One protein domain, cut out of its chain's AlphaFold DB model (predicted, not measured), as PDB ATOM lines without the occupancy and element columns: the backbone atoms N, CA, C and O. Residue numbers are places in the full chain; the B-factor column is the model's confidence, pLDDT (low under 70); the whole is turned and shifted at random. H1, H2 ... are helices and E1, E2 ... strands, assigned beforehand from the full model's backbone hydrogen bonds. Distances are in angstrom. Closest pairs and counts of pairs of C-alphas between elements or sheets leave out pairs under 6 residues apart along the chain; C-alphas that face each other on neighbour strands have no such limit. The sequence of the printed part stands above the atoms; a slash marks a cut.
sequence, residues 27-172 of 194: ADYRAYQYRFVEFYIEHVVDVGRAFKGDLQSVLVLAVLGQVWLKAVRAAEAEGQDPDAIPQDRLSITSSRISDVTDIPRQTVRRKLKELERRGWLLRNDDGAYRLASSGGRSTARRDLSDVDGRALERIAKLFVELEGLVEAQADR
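This is residues 27 to 172 of the 194 residues of an uncharacterized protein of Rhodovulum strictum (UniProt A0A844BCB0). Two long helices, H1 and H7, run side by side in opposite ways as a long arm, and at one end of the arm is a head built round the long helix H2. In the head H2 makes a corner with H1, residues 55 to 58 of H2 meeting residues 47 to 48 of H1 about perpendicular at 79 degrees; H3, H4 and H5 pack on H2, the small hairpin E1 and E2 packs on it with E2, and H6 is on the way back to H7. The printed part has 146 residues, with seven named helices and two named strands in the order H1, H2, H3, H4, H5, E1, E2, H6, H7; the class is mostly helix, and the sheet E1 - E2 is antiparallel. The whole is loose, with a radius of gyration of the C-alphas of 18.1 A, and elongated, spanning 60 by 38 by 28 A.

H1, residues 29 to 50, begins at C-alpha 29 (178.823, 78.229, 83.425) and is 31.3 A long from first to last C-alpha. H2, residues 55 to 77, is 32.2 A long and begins at C-alpha 55 (205.445, 84.203, 89.211). H3 is residues 87 to 90, H4 residues 94 to 101, and H5 residues 105 to 117, 18.4 A long. The strands are E1, residues 121 to 123, and E2, residues 129 to 131. H6 is residues 139 to 143, and H7, residues 145 to 172, is 40.8 A long and ends at C-alpha 172 (164.607, 83.938, 83.443).

H2 is the hub, touching four helices. It touches H5 with residues 56 to 61 alone, closest at the C-alphas of Ser 57 and Lys 111, 5.6 A, only just about perpendicular at 72 degrees. It touches H4, closest at the C-alphas of Val 60 and Ile 97, 6.8 A, about perpendicular at 82 degrees, with residues 59 to 63 alone. It touches H3 with residues 67 to 71 alone, closest at the C-alphas of Trp 68 and Leu 90, 5.1 A. The closest C-alphas of H2 and E2 are those of Leu 64 and Arg 130, 6.6 A apart. The hairpin E1 and E2 is antiparallel at 148 degrees, with N 122 and O 130 within hydrogen-bond range at 2.9 A. H1 and H2 only just touch, with 3 pairs of C-alphas within 8 A, the closest those of Gly 48 and Leu 55, 6.3 A. H1 and H7 touch at a shallow tilt of 2 degrees, opposite ways, closest at the C-alphas of Asp 46 and Val 147, 6.3 A. H2 and H7 are apart. In H1, H2, H4, H5, H6 and H7 every O i to N i+4 pair is within hydrogen-bond range; H3 is too short for such a pair.

The C-alphas farthest apart, of Asp 125 and Arg 172, are 60.7 A apart. The printed part has no cut, and no link is long. No printed residue is under 70 in pLDDT; the mean of the printed part is 94.4.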
ATOM      1  N   ALA A  27     174.142  77.870  86.174       95.94
ATOM      2  CA  ALA A  27     173.164  77.908  85.090       95.94
ATOM      3  C   ALA A  27     173.762  78.444  83.777       95.94
ATOM      4  O   ALA A  27     173.382  77.977  82.705       95.94
ATOM      5  N   ASP A  28     174.724  79.370  83.857       95.75
ATOM      6  CA  ASP A  28     175.456  79.906  82.702       95.75
ATOM      7  C   ASP A  28     176.980  79.765  82.867       95.75
ATOM      8  O   ASP A  28     177.754  80.727  82.799       95.75
ATOM      9  N   TYR A  29     177.423  78.526  83.108       96.88
ATOM     10  CA  TYR A  29     178.823  78.229  83.425       96.88
ATOM     11  C   TYR A  29     179.794  78.702  82.345       96.88
ATOM     12  O   TYR A  29     180.881  79.176  82.662       96.88
ATOM     13  N   ARG A  30     179.413  78.617  81.066       97.94
ATOM     14  CA  ARG A  30     180.279  79.031  79.955       97.94
ATOM     15  C   ARG A  30     180.503  80.540  79.948       97.94
ATOM     16  O   ARG A  30     181.646  80.961  79.791       97.94
ATOM     17  N   ALA A  31     179.450  81.338  80.143       97.19
ATOM     18  CA  ALA A  31     179.589  82.788  80.191       97.19
ATOM     19  C   ALA A  31     180.389  83.233  81.422       97.19
ATOM     20  O   ALA A  31     181.295  84.055  81.292       97.19
ATOM     21  N   TYR A  32     180.108  82.645  82.592       97.38
ATOM     22  CA  TYR A  32     180.896  82.866  83.808       97.38
ATOM     23  C   TYR A  32     182.380  82.533  83.587       97.38
ATOM     24  O   TYR A  32     183.249  83.373  83.826       97.38
ATOM     25  N   GLN A  33     182.667  81.324  83.096       98.00
ATOM     26  CA  GLN A  33     184.028  80.828  82.933       98.00
ATOM     27  C   GLN A  33     184.807  81.677  81.927       98.00
ATOM     28  O   GLN A  33     185.962  81.995  82.189       98.00
ATOM     29  N   TYR A  34     184.188  82.074  80.810       98.00
ATOM     30  CA  TYR A  34     184.825  82.944  79.821       98.00
ATOM     31  C   TYR A  34     185.233  84.289  80.438       98.00
ATOM     32  O   TYR A  34     186.398  84.664  80.348       98.00
ATOM     33  N   ARG A  35     184.309  84.973  81.130       97.44
ATOM     34  CA  ARG A  35     184.558  86.288  81.757       97.44
ATOM     35  C   ARG A  35     185.661  86.215  82.808       97.44
ATOM     36  O   ARG A  35     186.570  87.041  82.831       97.44
ATOM     37  N   PHE A  36     185.620  85.184  83.653       97.69
ATOM     38  CA  PHE A  36     186.645  84.970  84.667       97.69
ATOM     39  C   PHE A  36     188.020  84.666  84.055       97.69
ATOM     40  O   PHE A  36     189.023  85.218  84.502       97.69
ATOM     41  N   VAL A  37     188.081  83.803  83.036       98.06
ATOM     42  CA  VAL A  37     189.342  83.428  82.380       98.06
ATOM     43  C   VAL A  37     189.933  84.595  81.590       98.06
ATOM     44  O   VAL A  37     191.143  84.790  81.660       98.06
ATOM     45  N   GLU A  38     189.109  85.386  80.896       97.31
ATOM     46  CA  GLU A  38     189.541  86.611  80.208       97.31
ATOM     47  C   GLU A  38     190.227  87.561  81.200       97.31
ATOM     48  O   GLU A  38     191.404  87.888  81.031       97.31
ATOM     49  N   PHE A  39     189.550  87.885  82.309       97.62
ATOM     50  CA  PHE A  39     190.133  88.667  83.400       97.62
ATOM     51  C   PHE A  39     191.451  88.064  83.911       97.62
ATOM     52  O   PHE A  39     192.458  88.764  84.051       97.62
ATOM     53  N   TYR A  40     191.443  86.766  84.216       97.50
ATOM     54  CA  TYR A  40     192.563  86.101  84.868       97.50
ATOM     55  C   TYR A  40     193.809  86.075  83.980       97.50
ATOM     56  O   TYR A  40     194.900  86.392  84.454       97.50
ATOM     57  N   ILE A  41     193.659  85.744  82.694       97.62
ATOM     58  CA  ILE A  41     194.772  85.721  81.738       97.62
ATOM     59  C   ILE A  41     195.365  87.119  81.594       97.62
ATOM     60  O   ILE A  41     196.580  87.273  81.705       97.62
ATOM     61  N   GLU A  42     194.534  88.141  81.395       97.12
ATOM     62  CA  GLU A  42     195.024  89.512  81.246       97.12
ATOM     63  C   GLU A  42     195.771  89.993  82.496       97.12
ATOM     64  O   GLU A  42     196.854  90.577  82.391       97.12
ATOM     65  N   HIS A  43     195.239  89.695  83.685       96.69
ATOM     66  CA  HIS A  43     195.884  90.043  84.946       96.69
ATOM     67  C   HIS A  43     197.227  89.318  85.128       96.69
ATOM     68  O   HIS A  43     198.239  89.951  85.438       96.69
ATOM     69  N   VAL A  44     197.271  88.004  84.885       96.81
ATOM     70  CA  VAL A  44     198.503  87.208  85.002       96.81
ATOM     71  C   VAL A  44     199.546  87.635  83.969       96.81
ATOM     72  O   VAL A  44     200.734  87.636  84.285       96.81
ATOM     73  N   VAL A  45     199.143  88.050  82.766       96.94
ATOM     74  CA  VAL A  45     200.064  88.590  81.754       96.94
ATOM     75  C   VAL A  45     200.698  89.897  82.227       96.94
ATOM     76  O   VAL A  45     201.917  90.047  82.119       96.94
ATOM     77  N   ASP A  46     199.918  90.828  82.774       96.44
ATOM     78  CA  ASP A  46     200.441  92.106  83.270       96.44
ATOM     79  C   ASP A  46     201.413  91.916  84.437       96.44
ATOM     80  O   ASP A  46     202.533  92.441  84.430       96.44
ATOM     81  N   VAL A  47     201.016  91.100  85.409       96.12
ATOM     82  CA  VAL A  47     201.852  90.768  86.561       96.12
ATOM     83  C   VAL A  47     203.094  89.988  86.117       96.12
ATOM     84  O   VAL A  47     204.212  90.294  86.530       96.12
ATOM     85  N   GLY A  48     202.941  89.039  85.195       96.56
ATOM     86  CA  GLY A  48     204.046  88.315  84.582       96.56
ATOM     87  C   GLY A  48     205.054  89.257  83.924       96.56
ATOM     88  O   GLY A  48     206.252  89.120  84.161       96.56
ATOM     89  N   ARG A  49     204.606  90.266  83.167       96.31
ATOM     90  CA  ARG A  49     205.494  91.271  82.555       96.31
ATOM     91  C   ARG A  49     206.246  92.090  83.602       96.31
ATOM     92  O   ARG A  49     207.467  92.208  83.500       96.31
ATOM     93  N   ALA A  50     205.561  92.579  84.636       95.81
ATOM     94  CA  ALA A  50     206.184  93.354  85.714       95.81
ATOM     95  C   ALA A  50     207.258  92.559  86.485       95.81
ATOM     96  O   ALA A  50     208.243  93.116  86.979       95.81
ATOM     97  N   PHE A  51     207.112  91.235  86.536       96.44
ATOM     98  CA  PHE A  51     208.054  90.328  87.189       96.44
ATOM     99  C   PHE A  51     208.949  89.556  86.214       96.44
ATOM    100  O   PHE A  51     209.672  88.660  86.642       96.44
ATOM    101  N   LYS A  52     208.955  89.905  84.919       95.94
ATOM    102  CA  LYS A  52     209.752  89.228  83.877       95.94
ATOM    103  C   LYS A  52     209.541  87.701  83.852       95.94
ATOM    104  O   LYS A  52     210.487  86.935  83.697       95.94
ATOM    105  N   GLY A  53     208.300  87.265  84.050       96.38
ATOM    106  CA  GLY A  53     207.883  85.861  84.100       96.38
ATOM    107  C   GLY A  53     208.051  85.186  85.465       96.38
ATOM    108  O   GLY A  53     207.663  84.031  85.622       96.38
ATOM    109  N   ASP A  54     208.593  85.871  86.474       97.19
ATOM    110  CA  ASP A  54     208.845  85.284  87.790       97.19
ATOM    111  C   ASP A  54     207.605  85.279  88.698       97.19
ATOM    112  O   ASP A  54     207.493  86.054  89.653       97.19
ATOM    113  N   LEU A  55     206.680  84.354  88.433       96.38
ATOM    114  CA  LEU A  55     205.445  84.203  89.211       96.38
ATOM    115  C   LEU A  55     205.684  83.778  90.671       96.38
ATOM    116  O   LEU A  55     204.850  84.033  91.535       96.38
ATOM    117  N   GLN A  56     206.835  83.185  90.998       97.81
ATOM    118  CA  GLN A  56     207.170  82.890  92.395       97.81
ATOM    119  C   GLN A  56     207.455  84.171  93.185       97.81
ATOM    120  O   GLN A  56     207.021  84.290  94.327       97.81
ATOM    121  N   SER A  57     208.147  85.146  92.585       98.00
ATOM    122  CA  SER A  57     208.342  86.462  93.211       98.00
ATOM    123  C   SER A  57     207.028  87.217  93.387       98.00
ATOM    124  O   SER A  57     206.856  87.895  94.399       98.00
ATOM    125  N   VAL A  58     206.088  87.055  92.450       97.38
ATOM    126  CA  VAL A  58     204.722  87.586  92.570       97.38
ATOM    127  C   VAL A  58     204.041  87.022  93.812       97.38
ATOM    128  O   VAL A  58     203.575  87.789  94.647       97.38
ATOM    129  N   LEU A  59     204.025  85.693  93.969       97.50
ATOM    130  CA  LEU A  59     203.403  85.037  95.123       97.50
ATOM    131  C   LEU A  59     204.050  85.463  96.445       97.50
ATOM    132  O   LEU A  59     203.346  85.769  97.406       97.50
ATOM    133  N   VAL A  60     205.384  85.543  96.489       98.31
ATOM    134  CA  VAL A  60     206.117  86.024  97.671       98.31
ATOM    135  C   VAL A  60     205.702  87.455  98.027       98.31
ATOM    136  O   VAL A  60     205.400  87.725  99.189       98.31
ATOM    137  N   LEU A  61     205.639  88.361  97.044       97.75
ATOM    138  CA  LEU A  61     205.216  89.741  97.285       97.75
ATOM    139  C   LEU A  61     203.739  89.826  97.693       97.75
ATOM    140  O   LEU A  61     203.412  90.600  98.589       97.75
ATOM    141  N   ALA A  62     202.861  89.024  97.090       96.69
ATOM    142  CA  ALA A  62     201.436  88.997  97.414       96.69
ATOM    143  C   ALA A  62     201.189  88.596  98.877       96.69
ATOM    144  O   ALA A  62     200.386  89.231  99.558       96.69
ATOM    145  N   VAL A  63     201.929  87.609  99.395       97.81
ATOM    146  CA  VAL A  63     201.853  87.208 100.810       97.81
ATOM    147  C   VAL A  63     202.297  88.345 101.739       97.81
ATOM    148  O   VAL A  63     201.612  88.641 102.717       97.81
ATOM    149  N   LEU A  64     203.405  89.024 101.422       96.50
ATOM    150  CA  LEU A  64     203.866  90.211 102.160       96.50
ATOM    151  C   LEU A  64     202.830  91.346 102.122       96.50
ATOM    152  O   LEU A  64     202.523  91.947 103.151       96.50
ATOM    153  N   GLY A  65     202.251  91.602 100.948       94.69
ATOM    154  CA  GLY A  65     201.180  92.574 100.759       94.69
ATOM    155  C   GLY A  65     199.937  92.243 101.578       94.69
ATOM    156  O   GLY A  65     199.375  93.129 102.212       94.69
ATOM    157  N   GLN A  66     199.541  90.971 101.649       95.00
ATOM    158  CA  GLN A  66     198.400  90.533 102.451       95.00
ATOM    159  C   GLN A  66     198.629  90.743 103.954       95.00
ATOM    160  O   GLN A  66     197.704  91.164 104.649       95.00
ATOM    161  N   VAL A  67     199.838  90.473 104.462       95.00
ATOM    162  CA  VAL A  67     200.200  90.748 105.866       95.00
ATOM    163  C   VAL A  67     200.068  92.240 106.163       95.00
ATOM    164  O   VAL A  67     199.376  92.612 107.112       95.00
ATOM    165  N   TRP A  68     200.644  93.086 105.306       92.69
ATOM    166  CA  TRP A  68     200.560  94.540 105.440       92.69
ATOM    167  C   TRP A  68     199.108  95.042 105.383       92.69
ATOM    168  O   TRP A  68     198.655  95.719 106.301       92.69
ATOM    169  N   LEU A  69     198.337  94.638 104.366       91.62
ATOM    170  CA  LEU A  69     196.932  95.030 104.202       91.62
ATOM    171  C   LEU A  69     196.068  94.585 105.383       91.62
ATOM    172  O   LEU A  69     195.177  95.315 105.807       91.62
ATOM    173  N   LYS A  70     196.314  93.389 105.931       93.12
ATOM    174  CA  LYS A  70     195.591  92.901 107.110       93.12
ATOM    175  C   LYS A  70     195.858  93.783 108.328       93.12
ATOM    176  O   LYS A  70     194.915  94.090 109.051       93.12
ATOM    177  N   ALA A  71     197.112  94.166 108.550       91.81
ATOM    178  CA  ALA A  71     197.490  95.020 109.668       91.81
ATOM    179  C   ALA A  71     196.910  96.435 109.523       91.81
ATOM    180  O   ALA A  71     196.301  96.931 110.465       91.81
ATOM    181  N   VAL A  72     197.009  97.031 108.330       89.19
ATOM    182  CA  VAL A  72     196.436  98.357 108.039       89.19
ATOM    183  C   VAL A  72     194.925  98.361 108.238       89.19
ATOM    184  O   VAL A  72     194.413  99.189 108.980       89.19
ATOM    185  N   ARG A  73     194.207  97.378 107.682       90.19
ATOM    186  CA  ARG A  73     192.750  97.274 107.864       90.19
ATOM    187  C   ARG A  73     192.334  97.091 109.324       90.19
ATOM    188  O   ARG A  73     191.246  97.515 109.698       90.19
ATOM    189  N   ALA A  74     193.152  96.408 110.127       90.69
ATOM    190  CA  ALA A  74     192.890  96.249 111.554       90.69
ATOM    191  C   ALA A  74     193.094  97.574 112.305       90.69
ATOM    192  O   ALA A  74     192.219  97.967 113.068       90.69
ATOM    193  N   ALA A  75     194.188  98.288 112.025       88.62
ATOM    194  CA  ALA A  75     194.455  99.605 112.598       88.62
ATOM    195  C   ALA A  75     193.347 100.614 112.246       88.62
ATOM    196  O   ALA A  75     192.811 101.269 113.135       88.62
ATOM    197  N   GLU A  76     192.926 100.667 110.978       88.44
ATOM    198  CA  GLU A  76     191.819 101.520 110.523       88.44
ATOM    199  C   GLU A  76     190.509 101.212 111.264       88.44
ATOM    200  O   GLU A  76     189.803 102.127 111.684       88.44
ATOM    201  N   ALA A  77     190.187  99.930 111.469       89.94
ATOM    202  CA  ALA A  77     188.995  99.523 112.213       89.94
ATOM    203  C   ALA A  77     189.044  99.925 113.700       89.94
ATOM    204  O   ALA A  77     187.998 100.090 114.326       89.94
ATOM    205  N   GLU A  78     190.246 100.095 114.253       90.94
ATOM    206  CA  GLU A  78     190.501 100.559 115.619       90.94
ATOM    207  C   GLU A  78     190.690 102.088 115.704       90.94
ATOM    208  O   GLU A  78     190.915 102.614 116.794       90.94
ATOM    209  N   GLY A  79     190.595 102.817 114.582       88.94
ATOM    210  CA  GLY A  79     190.836 104.263 114.522       88.94
ATOM    211  C   GLY A  79     192.298 104.660 114.760       88.94
ATOM    212  O   GLY A  79     192.572 105.795 115.146       88.94
ATOM    213  N   GLN A  80     193.230 103.724 114.580       86.81
ATOM    214  CA  GLN A  80     194.664 103.938 114.746       86.81
ATOM    215  C   GLN A  80     195.298 104.453 113.454       86.81
ATOM    216  O   GLN A  80     194.884 104.091 112.353       86.81
ATOM    217  N   ASP A  81     196.347 105.260 113.608       83.06
ATOM    218  CA  ASP A  81     197.180 105.711 112.499       83.06
ATOM    219  C   ASP A  81     197.926 104.514 111.865       83.06
ATOM    220  O   ASP A  81     198.677 103.825 112.568       83.06
ATOM    221  N   PRO A  82     197.757 104.249 110.553       76.19
ATOM    222  CA  PRO A  82     198.489 103.200 109.847       76.19
ATOM    223  C   PRO A  82     200.016 103.325 109.927       76.19
ATOM    224  O   PRO A  82     200.711 102.309 109.859       76.19
ATOM    225  N   ASP A  83     200.549 104.537 110.094       80.44
ATOM    226  CA  ASP A  83     201.992 104.758 110.222       80.44
ATOM    227  C   ASP A  83     202.516 104.415 111.635       80.44
ATOM    228  O   ASP A  83     203.720 104.225 111.821       80.44
ATOM    229  N   ALA A  84     201.627 104.243 112.622       84.69
ATOM    230  CA  ALA A  84     201.970 103.838 113.987       84.69
ATOM    231  C   ALA A  84     201.993 102.311 114.196       84.69
ATOM    232  O   ALA A  84     202.251 101.842 115.308       84.69
ATOM    233  N   ILE A  85     201.720 101.514 113.154       87.19
ATOM    234  CA  ILE A  85     201.662 100.054 113.276       87.19
ATOM    235  C   ILE A  85     203.065  99.494 113.585       87.19
ATOM    236  O   ILE A  85     204.004  99.716 112.814       87.19
ATOM    237  N   PRO A  86     203.214  98.701 114.664       87.88
ATOM    238  CA  PRO A  86     204.469  98.033 114.992       87.88
ATOM    239  C   PRO A  86     205.032  97.191 113.835       87.88
ATOM    240  O   PRO A  86     204.301  96.479 113.142       87.88
ATOM    241  N   GLN A  87     206.352  97.259 113.625       86.44
ATOM    242  CA  GLN A  87     207.007  96.607 112.482       86.44
ATOM    243  C   GLN A  87     206.817  95.088 112.478       86.44
ATOM    244  O   GLN A  87     206.647  94.503 111.411       86.44
ATOM    245  N   ASP A  88     206.804  94.448 113.644       87.25
ATOM    246  CA  ASP A  88     206.554  93.014 113.818       87.25
ATOM    247  C   ASP A  88     205.191  92.591 113.244       87.25
ATOM    248  O   ASP A  88     205.098  91.561 112.577       87.25
ATOM    249  N   ARG A  89     204.153  93.427 113.387       88.75
ATOM    250  CA  ARG A  89     202.819  93.183 112.804       88.75
ATOM    251  C   ARG A  89     202.776  93.333 111.282       88.75
ATOM    252  O   ARG A  89     201.865  92.807 110.645       88.75
ATOM    253  N   LEU A  90     203.746  94.038 110.704       91.75
ATOM    254  CA  LEU A  90     203.892  94.248 109.259       91.75
ATOM    255  C   LEU A  90     204.860  93.256 108.604       91.75
ATOM    256  O   LEU A  90     205.081  93.327 107.393       91.75
ATOM    257  N   SER A  91     205.463  92.370 109.396       95.19
ATOM    258  CA  SER A  91     206.583  91.543 108.966       95.19
ATOM    259  C   SER A  91     206.230  90.065 108.907       95.19
ATOM    260  O   SER A  91     205.339  89.569 109.592       95.19
ATOM    261  N   ILE A  92     206.957  89.331 108.070       97.50
ATOM    262  CA  ILE A  92     206.809  87.884 107.925       97.50
ATOM    263  C   ILE A  92     208.163  87.228 107.646       97.50
ATOM    264  O   ILE A  92     209.039  87.784 106.979       97.50
ATOM    265  N   THR A  93     208.354  86.022 108.172       97.81
ATOM    266  CA  THR A  93     209.603  85.272 108.027       97.81
ATOM    267  C   THR A  93     209.638  84.458 106.733       97.81
ATOM    268  O   THR A  93     208.614  84.016 106.209       97.81
ATOM    269  N   SER A  94     210.849  84.178 106.238       97.44
ATOM    270  CA  SER A  94     211.035  83.318 105.056       97.44
ATOM    271  C   SER A  94     210.466  81.903 105.228       97.44
ATOM    272  O   SER A  94     209.981  81.322 104.259       97.44
ATOM    273  N   SER A  95     210.499  81.349 106.446       97.50
ATOM    274  CA  SER A  95     209.878  80.057 106.751       97.50
ATOM    275  C   SER A  95     208.367  80.136 106.603       97.50
ATOM    276  O   SER A  95     207.805  79.322 105.884       97.50
ATOM    277  N   ARG A  96     207.723  81.164 107.169       97.69
ATOM    278  CA  ARG A  96     206.268  81.301 107.077       97.69
ATOM    279  C   ARG A  96     205.786  81.497 105.641       97.69
ATOM    280  O   ARG A  96     204.758  80.940 105.276       97.69
ATOM    281  N   ILE A  97     206.526  82.247 104.821       98.19
ATOM    282  CA  ILE A  97     206.215  82.376 103.388       98.19
ATOM    283  C   ILE A  97     206.333  81.014 102.695       98.19
ATOM    284  O   ILE A  97     205.447  80.647 101.930       98.19
ATOM    285  N   SER A  98     207.396  80.253 102.972       98.38
ATOM    286  CA  SER A  98     207.578  78.905 102.419       98.38
ATOM    287  C   SER A  98     206.419  77.982 102.794       98.38
ATOM    288  O   SER A  98     205.853  77.355 101.909       98.38
ATOM    289  N   ASP A  99     206.002  77.989 104.061       98.06
ATOM    290  CA  ASP A  99     204.919  77.136 104.561       98.06
ATOM    291  C   ASP A  99     203.540  77.497 103.966       98.06
ATOM    292  O   ASP A  99     202.661  76.649 103.903       98.06
ATOM    293  N   VAL A 100     203.308  78.758 103.570       97.44
ATOM    294  CA  VAL A 100     202.019  79.208 102.993       97.44
ATOM    295  C   VAL A 100     201.978  79.058 101.471       97.44
ATOM    296  O   VAL A 100     200.901  78.945 100.895       97.44
ATOM    297  N   THR A 101     203.135  79.102 100.809       97.00
ATOM    298  CA  THR A 101     203.231  79.090  99.338       97.00
ATOM    299  C   THR A 101     203.677  77.752  98.761       97.00
ATOM    300  O   THR A 101     203.708  77.613  97.542       97.00
ATOM    301  N   ASP A 102     204.115  76.817  99.608       97.81
ATOM    302  CA  ASP A 102     204.821  75.583  99.239       97.81
ATOM    303  C   ASP A 102     206.088  75.803  98.380       97.81
ATOM    304  O   ASP A 102     206.688  74.866  97.849       97.81
ATOM    305  N   ILE A 103     206.573  77.046  98.271       98.25
ATOM    306  CA  ILE A 103     207.838  77.356  97.603       98.25
ATOM    307  C   ILE A 103     208.984  76.938  98.536       98.25
ATOM    308  O   ILE A 103     208.998  77.351  99.700       98.25
ATOM    309  N   PRO A 104     210.011  76.209  98.056       98.44
ATOM    310  CA  PRO A 104     211.143  75.814  98.891       98.44
ATOM    311  C   PRO A 104     211.821  77.002  99.588       98.44
ATOM    312  O   PRO A 104     212.082  78.036  98.969       98.44
ATOM    313  N   ARG A 105     212.196  76.835 100.865       97.56
ATOM    314  CA  ARG A 105     212.782  77.900 101.709       97.56
ATOM    315  C   ARG A 105     213.963  78.625 101.063       97.56
ATOM    316  O   ARG A 105     214.057  79.849 101.152       97.56
ATOM    317  N   GLN A 106     214.867  77.892 100.410       98.19
ATOM    318  CA  GLN A 106     216.011  78.490  99.706       98.19
ATOM    319  C   GLN A 106     215.562  79.376  98.539       98.19
ATOM    320  O   GLN A 106     216.081  80.477  98.357       98.19
ATOM    321  N   THR A 107     214.542  78.943  97.796       98.38
ATOM    322  CA  THR A 107     213.935  79.732  96.723       98.38
ATOM    323  C   THR A 107     213.276  80.989  97.280       98.38
ATOM    324  O   THR A 107     213.574  82.072  96.785       98.38
ATOM    325  N   VAL A 108     212.483  80.885  98.354       98.62
ATOM    326  CA  VAL A 108     211.880  82.050  99.031       98.62
ATOM    327  C   VAL A 108     212.950  83.053  99.460       98.62
ATOM    328  O   VAL A 108     212.854  84.230  99.127       98.62
ATOM    329  N   ARG A 109     214.015  82.601 100.138       98.12
ATOM    330  CA  ARG A 109     215.132  83.471 100.551       98.12
ATOM    331  C   ARG A 109     215.775  84.186  99.365       98.12
ATOM    332  O   ARG A 109     216.080  85.373  99.463       98.12
ATOM    333  N   ARG A 110     215.965  83.489  98.242       98.38
ATOM    334  CA  ARG A 110     216.494  84.086  97.009       98.38
ATOM    335  C   ARG A 110     215.549  85.149  96.439       98.38
ATOM    336  O   ARG A 110     216.034  86.211  96.058       98.38
ATOM    337  N   LYS A 111     214.235  84.893  96.406       98.38
ATOM    338  CA  LYS A 111     213.234  85.867  95.928       98.38
ATOM    339  C   LYS A 111     213.162  87.094  96.833       98.38
ATOM    340  O   LYS A 111     213.196  88.212  96.336       98.38
ATOM    341  N   LEU A 112     213.166  86.905  98.152       98.50
ATOM    342  CA  LEU A 112     213.170  88.003  99.124       98.50
ATOM    343  C   LEU A 112     214.368  88.937  98.930       98.50
ATOM    344  O   LEU A 112     214.177  90.142  98.835       98.50
ATOM    345  N   LYS A 113     215.578  88.389  98.759       98.06
ATOM    346  CA  LYS A 113     216.776  89.188  98.444       98.06
ATOM    347  C   LYS A 113     216.679  89.925  97.108       98.06
ATOM    348  O   LYS A 113     217.304  90.960  96.915       98.06
ATOM    349  N   GLU A 114     215.974  89.374  96.124       97.88
ATOM    350  CA  GLU A 114     215.737  90.072  94.859       97.88
ATOM    351  C   GLU A 114     214.771  91.243  95.031       97.88
ATOM    352  O   GLU A 114     215.058  92.334  94.551       97.88
ATOM    353  N   LEU A 115     213.671  91.036  95.752       97.94
ATOM    354  CA  LEU A 115     212.687  92.079  96.035       97.94
ATOM    355  C   LEU A 115     213.261  93.175  96.955       97.94
ATOM    356  O   LEU A 115     212.989  94.355  96.750       97.94
ATOM    357  N   GLU A 116     214.118  92.812  97.910       97.75
ATOM    358  CA  GLU A 116     214.905  93.747  98.724       97.75
ATOM    359  C   GLU A 116     215.853  94.586  97.853       97.75
ATOM    360  O   GLU A 116     215.857  95.808  97.957       97.75
ATOM    361  N   ARG A 117     216.583  93.968  96.910       97.00
ATOM    362  CA  ARG A 117     217.437  94.699  95.950       97.00
ATOM    363  C   ARG A 117     216.661  95.663  95.049       97.00
ATOM    364  O   ARG A 117     217.239  96.639  94.585       97.00
ATOM    365  N   ARG A 118     215.373  95.407  94.797       95.62
ATOM    366  CA  ARG A 118     214.474  96.337  94.086       95.62
ATOM    367  C   ARG A 118     214.003  97.501  94.971       95.62
ATOM    368  O   ARG A 118     213.290  98.371  94.492       95.62
ATOM    369  N   GLY A 119     214.357  97.513  96.256       96.69
ATOM    370  CA  GLY A 119     213.881  98.498  97.229       96.69
ATOM    371  C   GLY A 119     212.418  98.297  97.629       96.69
ATOM    372  O   GLY A 119     211.809  99.192  98.207       96.69
ATOM    373  N   TRP A 120     211.826  97.144  97.301       97.25
ATOM    374  CA  TRP A 120     210.423  96.855  97.602       97.25
ATOM    375  C   TRP A 120     210.237  96.313  99.012       97.25
ATOM    376  O   TRP A 120     209.165  96.491  99.594       97.25
ATOM    377  N   LEU A 121     211.273  95.677  99.563       97.44
ATOM    378  CA  LEU A 121     211.273  95.092 100.898       97.44
ATOM    379  C   LEU A 121     212.380  95.681 101.763       97.44
ATOM    380  O   LEU A 121     213.426  96.083 101.259       97.44
ATOM    381  N   LEU A 122     212.152  95.637 103.070       96.19
ATOM    382  CA  LEU A 122     213.157  95.844 104.101       96.19
ATOM    383  C   LEU A 122     213.268  94.571 104.934       96.19
ATOM    384  O   LEU A 122     212.255  93.927 105.228       96.19
ATOM    385  N   ARG A 123     214.496  94.224 105.313       96.50
ATOM    386  CA  ARG A 123     214.781  93.150 106.259       96.50
ATOM    387  C   ARG A 123     214.995  93.742 107.650       96.50
ATOM    388  O   ARG A 123     215.787  94.666 107.805       96.50
ATOM    389  N   ASN A 124     214.292  93.206 108.636       94.38
ATOM    390  CA  ASN A 124     214.430  93.593 110.037       94.38
ATOM    391  C   ASN A 124     215.611  92.861 110.700       94.38
ATOM    392  O   ASN A 124     216.123  91.870 110.166       94.38
ATOM    393  N   ASP A 125     215.975  93.295 111.908       92.25
ATOM    394  CA  ASP A 125     217.072  92.714 112.698       92.25
ATOM    395  C   ASP A 125     216.832  91.241 113.074       92.25
ATOM    396  O   ASP A 125     217.762  90.436 113.097       92.25
ATOM    397  N   ASP A 126     215.571  90.851 113.283       91.94
ATOM    398  CA  ASP A 126     215.153  89.462 113.533       91.94
ATOM    399  C   ASP A 126     215.165  88.580 112.263       91.94
ATOM    400  O   ASP A 126     214.905  87.373 112.303       91.94
ATOM    401  N   GLY A 127     215.485  89.170 111.110       92.56
ATOM    402  CA  GLY A 127     215.523  88.512 109.813       92.56
ATOM    403  C   GLY A 127     214.163  88.337 109.133       92.56
ATOM    404  O   GLY A 127     214.127  87.704 108.068       92.56
ATOM    405  N   ALA A 128     213.076  88.872 109.697       96.56
ATOM    406  CA  ALA A 128     211.791  88.993 109.022       96.56
ATOM    407  C   ALA A 128     211.832  90.084 107.939       96.56
ATOM    408  O   ALA A 128     212.727  90.930 107.909       96.56
ATOM    409  N   TYR A 129     210.872  90.038 107.018       97.94
ATOM    410  CA  TYR A 129     210.759  90.989 105.913       97.94
ATOM    411  C   TYR A 129     209.433  91.731 105.984       97.94
ATOM    412  O   TYR A 129     208.409  91.132 106.313       97.94
ATOM    413  N   ARG A 130     209.452  93.005 105.594       95.62
ATOM    414  CA  ARG A 130     208.270  93.861 105.434       95.62
ATOM    415  C   ARG A 130     208.354  94.665 104.148       95.62
ATOM    416  O   ARG A 130     209.431  94.814 103.571       95.62
ATOM    417  N   LEU A 131     207.222  95.210 103.710       95.75
ATOM    418  CA  LEU A 131     207.213  96.172 102.611       95.75
ATOM    419  C   LEU A 131     207.986  97.437 103.007       95.75
ATOM    420  O   LEU A 131     207.797  97.980 104.098       95.75
ATOM    421  N   ALA A 132     208.823  97.925 102.096       93.75
ATOM    422  CA  ALA A 132     209.355  99.276 102.181       93.75
ATOM    423  C   ALA A 132     208.196 100.255 101.949       93.75
ATOM    424  O   ALA A 132     207.546 100.203 100.903       93.75
ATOM    425  N   SER A 133     207.907 101.107 102.932       86.19
ATOM    426  CA  SER A 133     206.781 102.045 102.905       86.19
ATOM    427  C   SER A 133     207.186 103.398 103.469       86.19
ATOM    428  O   SER A 133     207.990 103.463 104.396       86.19
ATOM    429  N   SER A 134     206.612 104.457 102.904       76.69
ATOM    430  CA  SER A 134     206.757 105.839 103.356       76.69
ATOM    431  C   SER A 134     205.426 106.563 103.159       76.69
ATOM    432  O   SER A 134     204.860 106.500 102.067       76.69
ATOM    433  N   GLY A 135     204.925 107.238 104.201       70.56
ATOM    434  CA  GLY A 135     203.644 107.961 104.175       70.56
ATOM    435  C   GLY A 135     202.467 107.076 103.758       70.56
ATOM    436  O   GLY A 135     201.794 107.370 102.769       70.56
ATOM    437  N   GLY A 136     202.295 105.925 104.417       73.44
ATOM    438  CA  GLY A 136     201.228 104.964 104.117       73.44
ATOM    439  C   GLY A 136     201.268 104.277 102.740       73.44
ATOM    440  O   GLY A 136     200.368 103.492 102.423       73.44
ATOM    441  N   ARG A 137     202.277 104.528 101.890       80.75
ATOM    442  CA  ARG A 137     202.393 103.920 100.553       80.75
ATOM    443  C   ARG A 137     203.691 103.133 100.399       80.75
ATOM    444  O   ARG A 137     204.783 103.656 100.619       80.75
ATOM    445  N   SER A 138     203.576 101.883  99.946       88.31
ATOM    446  CA  SER A 138     204.742 101.042  99.678       88.31
ATOM    447  C   SER A 138     205.438 101.391  98.360       88.31
ATOM    448  O   SER A 138     204.795 101.768  97.377       88.31
ATOM    449  N   THR A 139     206.760 101.205  98.317       92.38
ATOM    450  CA  THR A 139     207.570 101.327  97.094       92.38
ATOM    451  C   THR A 139     207.056 100.392  96.003       92.38
ATOM    452  O   THR A 139     206.893 100.806  94.861       92.38
ATOM    453  N   ALA A 140     206.712  99.154  96.376       93.62
ATOM    454  CA  ALA A 140     206.129  98.181  95.458       93.62
ATOM    455  C   ALA A 140     204.829  98.697  94.820       93.62
ATOM    456  O   ALA A 140     204.668  98.591  93.611       93.62
ATOM    457  N   ARG A 141     203.929  99.314  95.602       91.75
ATOM    458  CA  ARG A 141     202.677  99.896  95.087       91.75
ATOM    459  C   ARG A 141     202.924 101.059  94.129       91.75
ATOM    460  O   ARG A 141     202.180 101.240  93.175       91.75
ATOM    461  N   ARG A 142     203.954 101.871  94.377       91.88
ATOM    462  CA  ARG A 142     204.339 102.945  93.452       91.88
ATOM    463  C   ARG A 142     204.840 102.363  92.130       91.88
ATOM    464  O   ARG A 142     204.346 102.746  91.075       91.88
ATOM    465  N   ASP A 143     205.785 101.433  92.198       94.56
ATOM    466  CA  ASP A 143     206.433 100.860  91.015       94.56
ATOM    467  C   ASP A 143     205.491  99.938  90.212       94.56
ATOM    468  O   ASP A 143     205.692  99.742  89.017       94.56
ATOM    469  N   LEU A 144     204.446  99.397  90.849       95.50
ATOM    470  CA  LEU A 144     203.397  98.580  90.224       95.50
ATOM    471  C   LEU A 144     202.094  99.353  89.959       95.50
ATOM    472  O   LEU A 144     201.094  98.742  89.594       95.50
ATOM    473  N   SER A 145     202.090 100.680  90.098       95.00
ATOM    474  CA  SER A 145     200.869 101.498  90.004       95.00
ATOM    475  C   SER A 145     200.106 101.331  88.686       95.00
ATOM    476  O   SER A 145     198.879 101.244  88.705       95.00
ATOM    477  N   ASP A 146     200.805 101.196  87.558       95.44
ATOM    478  CA  ASP A 146     200.174 100.940  86.258       95.44
ATOM    479  C   ASP A 146     199.500  99.561  86.192       95.44
ATOM    480  O   ASP A 146     198.446  99.403  85.575       95.44
ATOM    481  N   VAL A 147     200.111  98.547  86.815       95.62
ATOM    482  CA  VAL A 147     199.541  97.194  86.906       95.62
ATOM    483  C   VAL A 147     198.312  97.216  87.808       95.62
ATOM    484  O   VAL A 147     197.281  96.661  87.433       95.62
ATOM    485  N   ASP A 148     198.399  97.899  88.950       93.69
ATOM    486  CA  ASP A 148     197.293  98.071  89.894       93.69
ATOM    487  C   ASP A 148     196.114  98.811  89.248       93.69
ATOM    488  O   ASP A 148     194.968  98.386  89.395       93.69
ATOM    489  N   GLY A 149     196.382  99.883  88.494       96.12
ATOM    490  CA  GLY A 149     195.360 100.654  87.784       96.12
ATOM    491  C   GLY A 149     194.594  99.796  86.780       96.12
ATOM    492  O   GLY A 149     193.370  99.682  86.867       96.12
ATOM    493  N   ARG A 150     195.313  99.091  85.896       96.75
ATOM    494  CA  ARG A 150     194.677  98.176  84.936       96.75
ATOM    495  C   ARG A 150     193.968  97.010  85.622       96.75
ATOM    496  O   ARG A 150     192.943  96.540  85.138       96.75
ATOM    497  N   ALA A 151     194.500  96.500  86.733       95.44
ATOM    498  CA  ALA A 151     193.833  95.453  87.502       95.44
ATOM    499  C   ALA A 151     192.502  95.950  88.084       95.44
ATOM    500  O   ALA A 151     191.504  95.238  87.997       95.44
ATOM    501  N   LEU A 152     192.465  97.172  88.619       96.75
ATOM    502  CA  LEU A 152     191.257  97.777  89.178       96.75
ATOM    503  C   LEU A 152     190.172  97.978  88.112       96.75
ATOM    504  O   LEU A 152     189.026  97.593  88.336       96.75
ATOM    505  N   GLU A 153     190.536  98.501  86.940       97.56
ATOM    506  CA  GLU A 153     189.614  98.653  85.806       97.56
ATOM    507  C   GLU A 153     189.027  97.306  85.365       97.56
ATOM    508  O   GLU A 153     187.815  97.173  85.181       97.56
ATOM    509  N   ARG A 154     189.866  96.270  85.257       97.06
ATOM    510  CA  ARG A 154     189.406  94.931  84.869       97.06
ATOM    511  C   ARG A 154     188.545  94.259  85.928       97.06
ATOM    512  O   ARG A 154     187.591  93.578  85.569       97.06
ATOM    513  N   ILE A 155     188.847  94.444  87.214       98.00
ATOM    514  CA  ILE A 155     187.994  93.946  88.303       98.00
ATOM    515  C   ILE A 155     186.625  94.627  88.244       98.00
ATOM    516  O   ILE A 155     185.613  93.949  88.403       98.00
ATOM    517  N   ALA A 156     186.574  95.936  87.981       98.06
ATOM    518  CA  ALA A 156     185.313  96.657  87.828       98.06
ATOM    519  C   ALA A 156     184.503  96.140  86.627       98.06
ATOM    520  O   ALA A 156     183.313  95.859  86.771       98.06
ATOM    521  N   LYS A 157     185.151  95.929  85.472       98.00
ATOM    522  CA  LYS A 157     184.522  95.297  84.299       98.00
ATOM    523  C   LYS A 157     183.987  93.902  84.645       98.00
ATOM    524  O   LYS A 157     182.810  93.634  84.428       98.00
ATOM    525  N   LEU A 158     184.821  93.047  85.242       98.12
ATOM    526  CA  LEU A 158     184.433  91.696  85.647       98.12
ATOM    527  C   LEU A 158     183.237  91.723  86.604       98.12
ATOM    528  O   LEU A 158     182.328  90.913  86.459       98.12
ATOM    529  N   PHE A 159     183.221  92.645  87.569       97.94
ATOM    530  CA  PHE A 159     182.109  92.798  88.502       97.94
ATOM    531  C   PHE A 159     180.791  93.060  87.766       97.94
ATOM    532  O   PHE A 159     179.844  92.300  87.958       97.94
ATOM    533  N   VAL A 160     180.754  94.066  86.884       98.06
ATOM    534  CA  VAL A 160     179.551  94.427  86.112       98.06
ATOM    535  C   VAL A 160     179.088  93.260  85.241       98.06
ATOM    536  O   VAL A 160     177.903  92.938  85.181       98.06
ATOM    537  N   GLU A 161     180.023  92.579  84.581       97.31
ATOM    538  CA  GLU A 161     179.678  91.439  83.744       97.31
ATOM    539  C   GLU A 161     179.132  90.272  84.574       97.31
ATOM    540  O   GLU A 161     178.133  89.662  84.200       97.31
ATOM    541  N   LEU A 162     179.753  89.929  85.701       97.25
ATOM    542  CA  LEU A 162     179.265  88.850  86.560       97.25
ATOM    543  C   LEU A 162     177.912  89.190  87.195       97.25
ATOM    544  O   LEU A 162     177.053  88.312  87.269       97.25
ATOM    545  N   GLU A 163     177.698  90.442  87.598       96.44
ATOM    546  CA  GLU A 163     176.412  90.932  88.098       96.44
ATOM    547  C   GLU A 163     175.306  90.747  87.051       96.44
ATOM    548  O   GLU A 163     174.279  90.133  87.350       96.44
ATOM    549  N   GLY A 164     175.571  91.109  85.793       96.00
ATOM    550  CA  GLY A 164     174.628  90.909  84.693       96.00
ATOM    551  C   GLY A 164     174.247  89.441  84.438       96.00
ATOM    552  O   GLY A 164     173.141  89.170  83.971       96.00
ATOM    553  N   LEU A 165     175.104  88.459  84.767       95.31
ATOM    554  CA  LEU A 165     174.707  87.036  84.712       95.31
ATOM    555  C   LEU A 165     173.673  86.691  85.776       95.31
ATOM    556  O   LEU A 165     172.753  85.910  85.525       95.31
ATOM    557  N   VAL A 166     173.845  87.248  86.972       96.06
ATOM    558  CA  VAL A 166     172.953  86.992  88.101       96.06
ATOM    559  C   VAL A 166     171.584  87.608  87.829       96.06
ATOM    560  O   VAL A 166     170.569  86.940  88.024       96.06
ATOM    561  N   GLU A 167     171.554  88.838  87.316       94.75
ATOM    562  CA  GLU A 167     170.322  89.529  86.919       94.75
ATOM    563  C   GLU A 167     169.591  88.787  85.797       94.75
ATOM    564  O   GLU A 167     168.410  88.462  85.931       94.75
ATOM    565  N   ALA A 168     170.306  88.394  84.736       93.81
ATOM    566  CA  ALA A 168     169.717  87.639  83.633       93.81
ATOM    567  C   ALA A 168     169.101  86.306  84.092       93.81
ATOM    568  O   ALA A 168     168.082  85.870  83.551       93.81
ATOM    569  N   GLN A 169     169.696  85.645  85.091       92.00
ATOM    570  CA  GLN A 169     169.133  84.418  85.643       92.00
ATOM    571  C   GLN A 169     167.888  84.674  86.501       92.00
ATOM    572  O   GLN A 169     166.928  83.903  86.413       92.00
ATOM    573  N   ALA A 170     167.870  85.746  87.296       89.31
ATOM    574  CA  ALA A 170     166.698  86.142  88.078       89.31
ATOM    575  C   ALA A 170     165.495  86.467  87.172       89.31
ATOM    576  O   ALA A 170     164.370  86.028  87.442       89.31
ATOM    577  N   ASP A 171     165.741  87.144  86.049       91.56
ATOM    578  CA  ASP A 171     164.721  87.447  85.042       91.56
ATOM    579  C   ASP A 171     164.160  86.182  84.387       91.56
ATOM    580  O   ASP A 171     162.942  86.034  84.237       91.56
ATOM    581  N   ARG A 172     165.029  85.229  84.018       90.94
ATOM    582  CA  ARG A 172     164.607  83.938  83.443       90.94
ATOM    583  C   ARG A 172     163.756  83.133  84.427       90.94
ATOM    584  O   ARG A 172     162.715  82.613  84.029       90.94
TER     585      ARG A 172